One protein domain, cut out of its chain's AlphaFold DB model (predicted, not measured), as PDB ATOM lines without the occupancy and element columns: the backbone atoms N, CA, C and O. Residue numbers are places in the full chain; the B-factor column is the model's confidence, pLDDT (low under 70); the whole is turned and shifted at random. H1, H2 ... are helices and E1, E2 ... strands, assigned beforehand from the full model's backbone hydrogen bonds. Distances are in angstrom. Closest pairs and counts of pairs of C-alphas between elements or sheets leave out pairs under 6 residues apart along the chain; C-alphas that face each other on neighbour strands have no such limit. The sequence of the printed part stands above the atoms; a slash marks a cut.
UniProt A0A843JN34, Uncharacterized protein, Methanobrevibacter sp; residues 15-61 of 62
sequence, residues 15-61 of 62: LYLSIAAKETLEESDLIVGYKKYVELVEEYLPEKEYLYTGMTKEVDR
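AT A GLANCE: This is residues 15 to 61 of the 62 residues of an uncharacterized protein of Methanobrevibacter sp (UniProt A0A843JN34). Picture a small ribbon of two parallel strands, E1 and E2, with the helix H2 packed over one of its faces; the helix H1 leads in at the end where the strands begin, and a tail leaves beyond the other end. Residues 15 to 21 and residues 56 to 61 stick out of this body. The printed part has 47 residues, with two named helices and two named strands in the order H1, E1, H2, E2, and its class is mixed, helices and strands. The sheet's order is E1, E2, parallel. The whole is loose, with a radius of gyration of the C-alphas of 12.5 A, and elongated, spanning 38 by 21 by 16 A.

HOW THE PARTS SIT: Start with H1, residues 19 to 27, and go on through a tight link to E1, residues 30 to 34; their closest C-alphas are those of Leu 25 and Ile 31, 7.2 A apart. A tight link with no residue between leads into H2, residues 35 to 42, whose closest C-alphas to E1 are those of Val 38 and Val 32, 7.2 A apart. A short link of 6 residues then brings you to E2, residues 49 to 53, and the closest C-alphas of H2 and E2 are those of Lys 35 and Tyr 52, 5.1 A apart. E1, H2 and E2 form a strand-helix-strand unit, two parallel neighbour strands with a helix between them along the chain, and its crossover is right-handed. Between the directions of E1 and E2 the angle is 26 degrees. Look for N 31 and O 49 at 2.9 A and N 51 and O 31 at 2.9 A, both within hydrogen-bond range. H1 is apart from H2 and from E2. In H1 every O i to N i+4 pair is within hydrogen-bond range, and in H2 3 of 4 are.

IN THESE COORDINATES: Find C-alpha 19 at (-4.550, -17.389, -0.684); from there H1 runs 12.2 A to C-alpha 27. E1 begins at C-alpha 30, at (12.898, -23.437, -2.379), and is 13.6 A long to C-alpha 34. H2 follows from C-alpha 35 to C-alpha 42, 10.3 A. E2 runs 13.8 A from C-alpha 49 to C-alpha 53, which you find at (13.989, -36.091, 2.993).

THE WHOLE: The two C-alphas farthest apart are those of Ile 19 and Asp 60, at 38.7 A. Without the stretches that stand free, the body of 34 residues spans 27 by 16 by 14 A. The printed part has no cut, and no link between named elements is long. In the B-factor column the mean pLDDT of the printed part is 88.7; residues 54 to 61 are under 70, where the model's confidence is low.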
ATOM      1  N   LEU A  15      -7.137 -26.449  -4.337       95.25
ATOM      2  CA  LEU A  15      -8.395 -25.740  -4.087       95.25
ATOM      3  C   LEU A  15      -8.627 -25.433  -2.604       95.25
ATOM      4  O   LEU A  15      -9.454 -24.585  -2.272       95.25
ATOM      5  N   TYR A  16      -7.928 -26.133  -1.711       95.56
ATOM      6  CA  TYR A  16      -8.034 -25.949  -0.266       95.56
ATOM      7  C   TYR A  16      -6.888 -25.127   0.326       95.56
ATOM      8  O   TYR A  16      -6.828 -24.964   1.548       95.56
ATOM      9  N   LEU A  17      -5.979 -24.610  -0.502       95.75
ATOM     10  CA  LEU A  17      -4.974 -23.666  -0.038       95.75
ATOM     11  C   LEU A  17      -5.640 -22.336   0.294       95.75
ATOM     12  O   LEU A  17      -6.488 -21.830  -0.444       95.75
ATOM     13  N   SER A  18      -5.221 -21.732   1.404       97.38
ATOM     14  CA  SER A  18      -5.498 -20.315   1.600       97.38
ATOM     15  C   SER A  18      -4.719 -19.503   0.566       97.38
ATOM     16  O   SER A  18      -3.650 -19.916   0.113       97.38
ATOM     17  N   ILE A  19      -5.227 -18.315   0.236       97.31
ATOM     18  CA  ILE A  19      -4.550 -17.389  -0.684       97.31
ATOM     19  C   ILE A  19      -3.113 -17.124  -0.208       97.31
ATOM     20  O   ILE A  19      -2.172 -17.299  -0.972       97.31
ATOM     21  N   ALA A  20      -2.933 -16.859   1.092       97.56
ATOM     22  CA  ALA A  20      -1.615 -16.627   1.679       97.56
ATOM     23  C   ALA A  20      -0.664 -17.835   1.561       97.56
ATOM     24  O   ALA A  20       0.536 -17.654   1.375       97.56
ATOM     25  N   ALA A  21      -1.173 -19.069   1.675       96.75
ATOM     26  CA  ALA A  21      -0.350 -20.266   1.504       96.75
ATOM     27  C   ALA A  21       0.125 -20.406   0.056       96.75
ATOM     28  O   ALA A  21       1.303 -20.673  -0.171       96.75
ATOM     29  N   LYS A  22      -0.775 -20.175  -0.906       96.06
ATOM     30  CA  LYS A  22      -0.452 -20.221  -2.333       96.06
ATOM     31  C   LYS A  22       0.596 -19.171  -2.703       96.06
ATOM     32  O   LYS A  22       1.633 -19.535  -3.242       96.06
ATOM     33  N   GLU A  23       0.378 -17.917  -2.314       96.69
ATOM     34  CA  GLU A  23       1.324 -16.818  -2.556       96.69
ATOM     35  C   GLU A  23       2.696 -17.113  -1.931       96.69
ATOM     36  O   GLU A  23       3.723 -16.970  -2.584       96.69
ATOM     37  N   THR A  24       2.730 -17.626  -0.695       96.75
ATOM     38  CA  THR A  24       4.001 -17.967  -0.034       96.75
ATOM     39  C   THR A  24       4.772 -19.059  -0.786       96.75
ATOM     40  O   THR A  24       5.998 -18.997  -0.868       96.75
ATOM     41  N   LEU A  25       4.080 -20.070  -1.322       95.88
ATOM     42  CA  LEU A  25       4.708 -21.131  -2.116       95.88
ATOM     43  C   LEU A  25       5.203 -20.591  -3.468       95.88
ATOM     44  O   LEU A  25       6.333 -20.879  -3.865       95.88
ATOM     45  N   GLU A  26       4.409 -19.754  -4.136       95.56
ATOM     46  CA  GLU A  26       4.754 -19.108  -5.410       95.56
ATOM     47  C   GLU A  26       5.918 -18.112  -5.291       95.56
ATOM     48  O   GLU A  26       6.711 -17.983  -6.221       95.56
ATOM     49  N   GLU A  27       6.080 -17.438  -4.156       95.62
ATOM     50  CA  GLU A  27       7.191 -16.506  -3.916       95.62
ATOM     51  C   GLU A  27       8.458 -17.200  -3.406       95.62
ATOM     52  O   GLU A  27       9.542 -16.617  -3.432       95.62
ATOM     53  N   SER A  28       8.348 -18.449  -2.944       95.31
ATOM     54  CA  SER A  28       9.490 -19.178  -2.397       95.31
ATOM     55  C   SER A  28      10.497 -19.576  -3.479       95.31
ATOM     56  O   SER A  28      10.129 -20.019  -4.573       95.31
ATOM     57  N   ASP A  29      11.784 -19.440  -3.153       95.75
ATOM     58  CA  ASP A  29      12.884 -19.935  -3.988       95.75
ATOM     59  C   ASP A  29      13.021 -21.465  -3.886       95.75
ATOM     60  O   ASP A  29      13.409 -22.122  -4.844       95.75
ATOM     61  N   LEU A  30      12.706 -22.027  -2.712       95.62
ATOM     62  CA  LEU A  30      12.898 -23.437  -2.379       95.62
ATOM     63  C   LEU A  30      11.807 -23.924  -1.418       95.62
ATOM     64  O   LEU A  30      11.604 -23.339  -0.349       95.62
ATOM     65  N   ILE A  31      11.184 -25.053  -1.753       96.38
ATOM     66  CA  ILE A  31      10.181 -25.726  -0.923       96.38
ATOM     67  C   ILE A  31      10.805 -26.977  -0.299       96.38
ATOM     68  O   ILE A  31      11.331 -27.851  -0.991       96.38
ATOM     69  N   VAL A  32      10.740 -27.075   1.033       95.12
ATOM     70  CA  VAL A  32      11.317 -28.192   1.794       95.12
ATOM     71  C   VAL A  32      10.250 -28.901   2.615       95.12
ATOM     72  O   VAL A  32       9.503 -28.258   3.350       95.12
ATOM     73  N   GLY A  33      10.198 -30.232   2.550       92.25
ATOM     74  CA  GLY A  33       9.221 -30.986   3.332       92.25
ATOM     75  C   GLY A  33       9.359 -32.502   3.265       92.25
ATOM     76  O   GLY A  33      10.325 -33.059   2.743       92.25
ATOM     77  N   TYR A  34       8.369 -33.188   3.831       91.12
ATOM     78  CA  TYR A  34       8.244 -34.634   3.677       91.12
ATOM     79  C   TYR A  34       7.836 -34.965   2.242       91.12
ATOM     80  O   TYR A  34       6.926 -34.327   1.709       91.12
ATOM     81  N   LYS A  35       8.468 -35.989   1.650       90.06
ATOM     82  CA  LYS A  35       8.315 -36.349   0.231       90.06
ATOM     83  C   LYS A  35       6.858 -36.335  -0.238       90.06
ATOM     84  O   LYS A  35       6.534 -35.616  -1.169       90.06
ATOM     85  N   LYS A  36       5.970 -37.020   0.492       90.19
ATOM     86  CA  LYS A  36       4.548 -37.118   0.130       90.19
ATOM     87  C   LYS A  36       3.841 -35.758   0.055       90.19
ATOM     88  O   LYS A  36       2.937 -35.594  -0.744       90.19
ATOM     89  N   TYR A  37       4.191 -34.806   0.918       92.12
ATOM     90  CA  TYR A  37       3.549 -33.487   0.922       92.12
ATOM     91  C   TYR A  37       4.110 -32.578  -0.159       92.12
ATOM     92  O   TYR A  37       3.365 -31.804  -0.744       92.12
ATOM     93  N   VAL A  38       5.410 -32.692  -0.419       93.44
ATOM     94  CA  VAL A  38       6.075 -31.930  -1.473       93.44
ATOM     95  C   VAL A  38       5.570 -32.358  -2.851       93.44
ATOM     96  O   VAL A  38       5.251 -31.490  -3.651       93.44
ATOM     97  N   GLU A  39       5.379 -33.660  -3.081       93.50
ATOM     98  CA  GLU A  39       4.804 -34.187  -4.332       93.50
ATOM     99  C   GLU A  39       3.410 -33.598  -4.627       93.50
ATOM    100  O   GLU A  39       3.117 -33.256  -5.766       93.50
ATOM    101  N   LEU A  40       2.571 -33.390  -3.601       94.88
ATOM    102  CA  LEU A  40       1.253 -32.756  -3.772       94.88
ATOM    103  C   LEU A  40       1.352 -31.288  -4.204       94.88
ATOM    104  O   LEU A  40       0.437 -30.776  -4.840       94.88
ATOM    105  N   VAL A  41       2.424 -30.597  -3.812       95.31
ATOM    106  CA  VAL A  41       2.687 -29.209  -4.215       95.31
ATOM    107  C   VAL A  41       3.265 -29.157  -5.627       95.31
ATOM    108  O   VAL A  41       2.853 -28.335  -6.441       95.31
ATOM    109  N   GLU A  42       4.161 -30.088  -5.938       95.44
ATOM    110  CA  GLU A  42       4.804 -30.231  -7.245       95.44
ATOM    111  C   GLU A  42       3.799 -30.514  -8.373       95.44
ATOM    112  O   GLU A  42       4.002 -30.050  -9.493       95.44
ATOM    113  N   GLU A  43       2.676 -31.189  -8.083       93.94
ATOM    114  CA  GLU A  43       1.594 -31.419  -9.056       93.94
ATOM    115  C   GLU A  43       1.028 -30.126  -9.672       93.94
ATOM    116  O   GLU A  43       0.605 -30.151 -10.831       93.94
ATOM    117  N   TYR A  44       1.025 -29.006  -8.937       91.81
ATOM    118  CA  TYR A  44       0.484 -27.726  -9.420       91.81
ATOM    119  C   TYR A  44       1.511 -26.581  -9.495       91.81
ATOM    120  O   TYR A  44       1.220 -25.568 -10.128       91.81
ATOM    121  N   LEU A  45       2.706 -26.735  -8.914       94.56
ATOM    122  CA  LEU A  45       3.840 -25.800  -9.041       94.56
ATOM    123  C   LEU A  45       5.129 -26.524  -9.495       94.56
ATOM    124  O   LEU A  45       6.124 -26.538  -8.764       94.56
ATOM    125  N   PRO A  46       5.155 -27.163 -10.675       95.00
ATOM    126  CA  PRO A  46       6.274 -28.014 -11.099       95.00
ATOM    127  C   PRO A  46       7.592 -27.261 -11.349       95.00
ATOM    128  O   PRO A  46       8.658 -27.869 -11.377       95.00
ATOM    129  N   GLU A  47       7.552 -25.947 -11.558       95.38
ATOM    130  CA  GLU A  47       8.717 -25.121 -11.890       95.38
ATOM    131  C   GLU A  47       9.591 -24.732 -10.686       95.38
ATOM    132  O   GLU A  47      10.617 -24.069 -10.859       95.38
ATOM    133  N   LYS A  48       9.187 -25.107  -9.468       95.12
ATOM    134  CA  LYS A  48       9.883 -24.756  -8.225       95.12
ATOM    135  C   LYS A  48      11.024 -25.710  -7.888       95.12
ATOM    136  O   LYS A  48      11.073 -26.853  -8.331       95.12
ATOM    137  N   GLU A  49      11.954 -25.225  -7.065       95.81
ATOM    138  CA  GLU A  49      12.986 -26.075  -6.482       95.81
ATOM    139  C   GLU A  49      12.431 -26.789  -5.246       95.81
ATOM    140  O   GLU A  49      11.822 -26.175  -4.364       95.81
ATOM    141  N   TYR A  50      12.674 -28.095  -5.177       95.31
ATOM    142  CA  TYR A  50      12.162 -28.962  -4.129       95.31
ATOM    143  C   TYR A  50      13.288 -29.735  -3.458       95.31
ATOM    144  O   TYR A  50      14.095 -30.395  -4.115       95.31
ATOM    145  N   LEU A  51      13.296 -29.729  -2.126       94.06
ATOM    146  CA  LEU A  51      14.095 -30.655  -1.331       94.06
ATOM    147  C   LEU A  51      13.186 -31.443  -0.403       94.06
ATOM    148  O   LEU A  51      12.431 -30.899   0.398       94.06
ATOM    149  N   TYR A  52      13.303 -32.759  -0.450       88.62
ATOM    150  CA  TYR A  52      12.619 -33.625   0.490       88.62
ATOM    151  C   TYR A  52      13.592 -34.610   1.103       88.62
ATOM    152  O   TYR A  52      14.548 -35.069   0.479       88.62
ATOM    153  N   THR A  53      13.320 -34.964   2.353       75.75
ATOM    154  CA  THR A  53      13.989 -36.091   2.993       75.75
ATOM    155  C   THR A  53      13.011 -37.251   3.088       75.75
ATOM    156  O   THR A  53      11.832 -37.084   3.413       75.75
ATOM    157  N   GLY A  54      13.491 -38.452   2.773       66.50
ATOM    158  CA  GLY A  54      12.782 -39.673   3.124       66.50
ATOM    159  C   GLY A  54      12.908 -39.883   4.627       66.50
ATOM    160  O   GLY A  54      13.936 -40.362   5.097       66.50
ATOM    161  N   MET A  55      11.885 -39.519   5.398       61.38
ATOM    162  CA  MET A  55      11.796 -39.935   6.798       61.38
ATOM    163  C   MET A  55      11.280 -41.374   6.867       61.38
ATOM    164  O   MET A  55      10.116 -41.625   7.144       61.38
ATOM    165  N   THR A  56      12.160 -42.329   6.578       60.97
ATOM    166  CA  THR A  56      11.897 -43.775   6.702       60.97
ATOM    167  C   THR A  56      12.631 -44.407   7.887       60.97
ATOM    168  O   THR A  56      12.627 -45.622   8.033       60.97
ATOM    169  N   LYS A  57      13.260 -43.594   8.749       59.62
ATOM    170  CA  LYS A  57      14.077 -44.059   9.884       59.62
ATOM    171  C   LYS A  57      13.359 -44.062  11.231       59.62
ATOM    172  O   LYS A  57      14.012 -44.191  12.258       59.62
ATOM    173  N   GLU A  58      12.037 -43.895  11.278       62.81
ATOM    174  CA  GLU A  58      11.323 -43.959  12.564       62.81
ATOM    175  C   GLU A  58      11.450 -45.336  13.225       62.81
ATOM    176  O   GLU A  58      11.587 -45.409  14.440       62.81
ATOM    177  N   VAL A  59      11.516 -46.404  12.425       60.69
ATOM    178  CA  VAL A  59      11.792 -47.769  12.901       60.69
ATOM    179  C   VAL A  59      13.241 -47.982  13.351       60.69
ATOM    180  O   VAL A  59      13.459 -48.750  14.277       60.69
ATOM    181  N   ASP A  60      14.217 -47.263  12.787       59.94
ATOM    182  CA  ASP A  60      15.636 -47.361  13.180       59.94
ATOM    183  C   ASP A  60      15.946 -46.648  14.516       59.94
ATOM    184  O   ASP A  60      17.088 -46.639  14.974       59.94
ATOM    185  N   ARG A  61      14.954 -45.979  15.122       61.62
ATOM    186  CA  ARG A  61      15.085 -45.270  16.408       61.62
ATOM    187  C   ARG A  61      14.740 -46.144  17.623       61.62
ATOM    188  O   ARG A  61      14.767 -45.613  18.735       61.62
TER     189      ARG A  61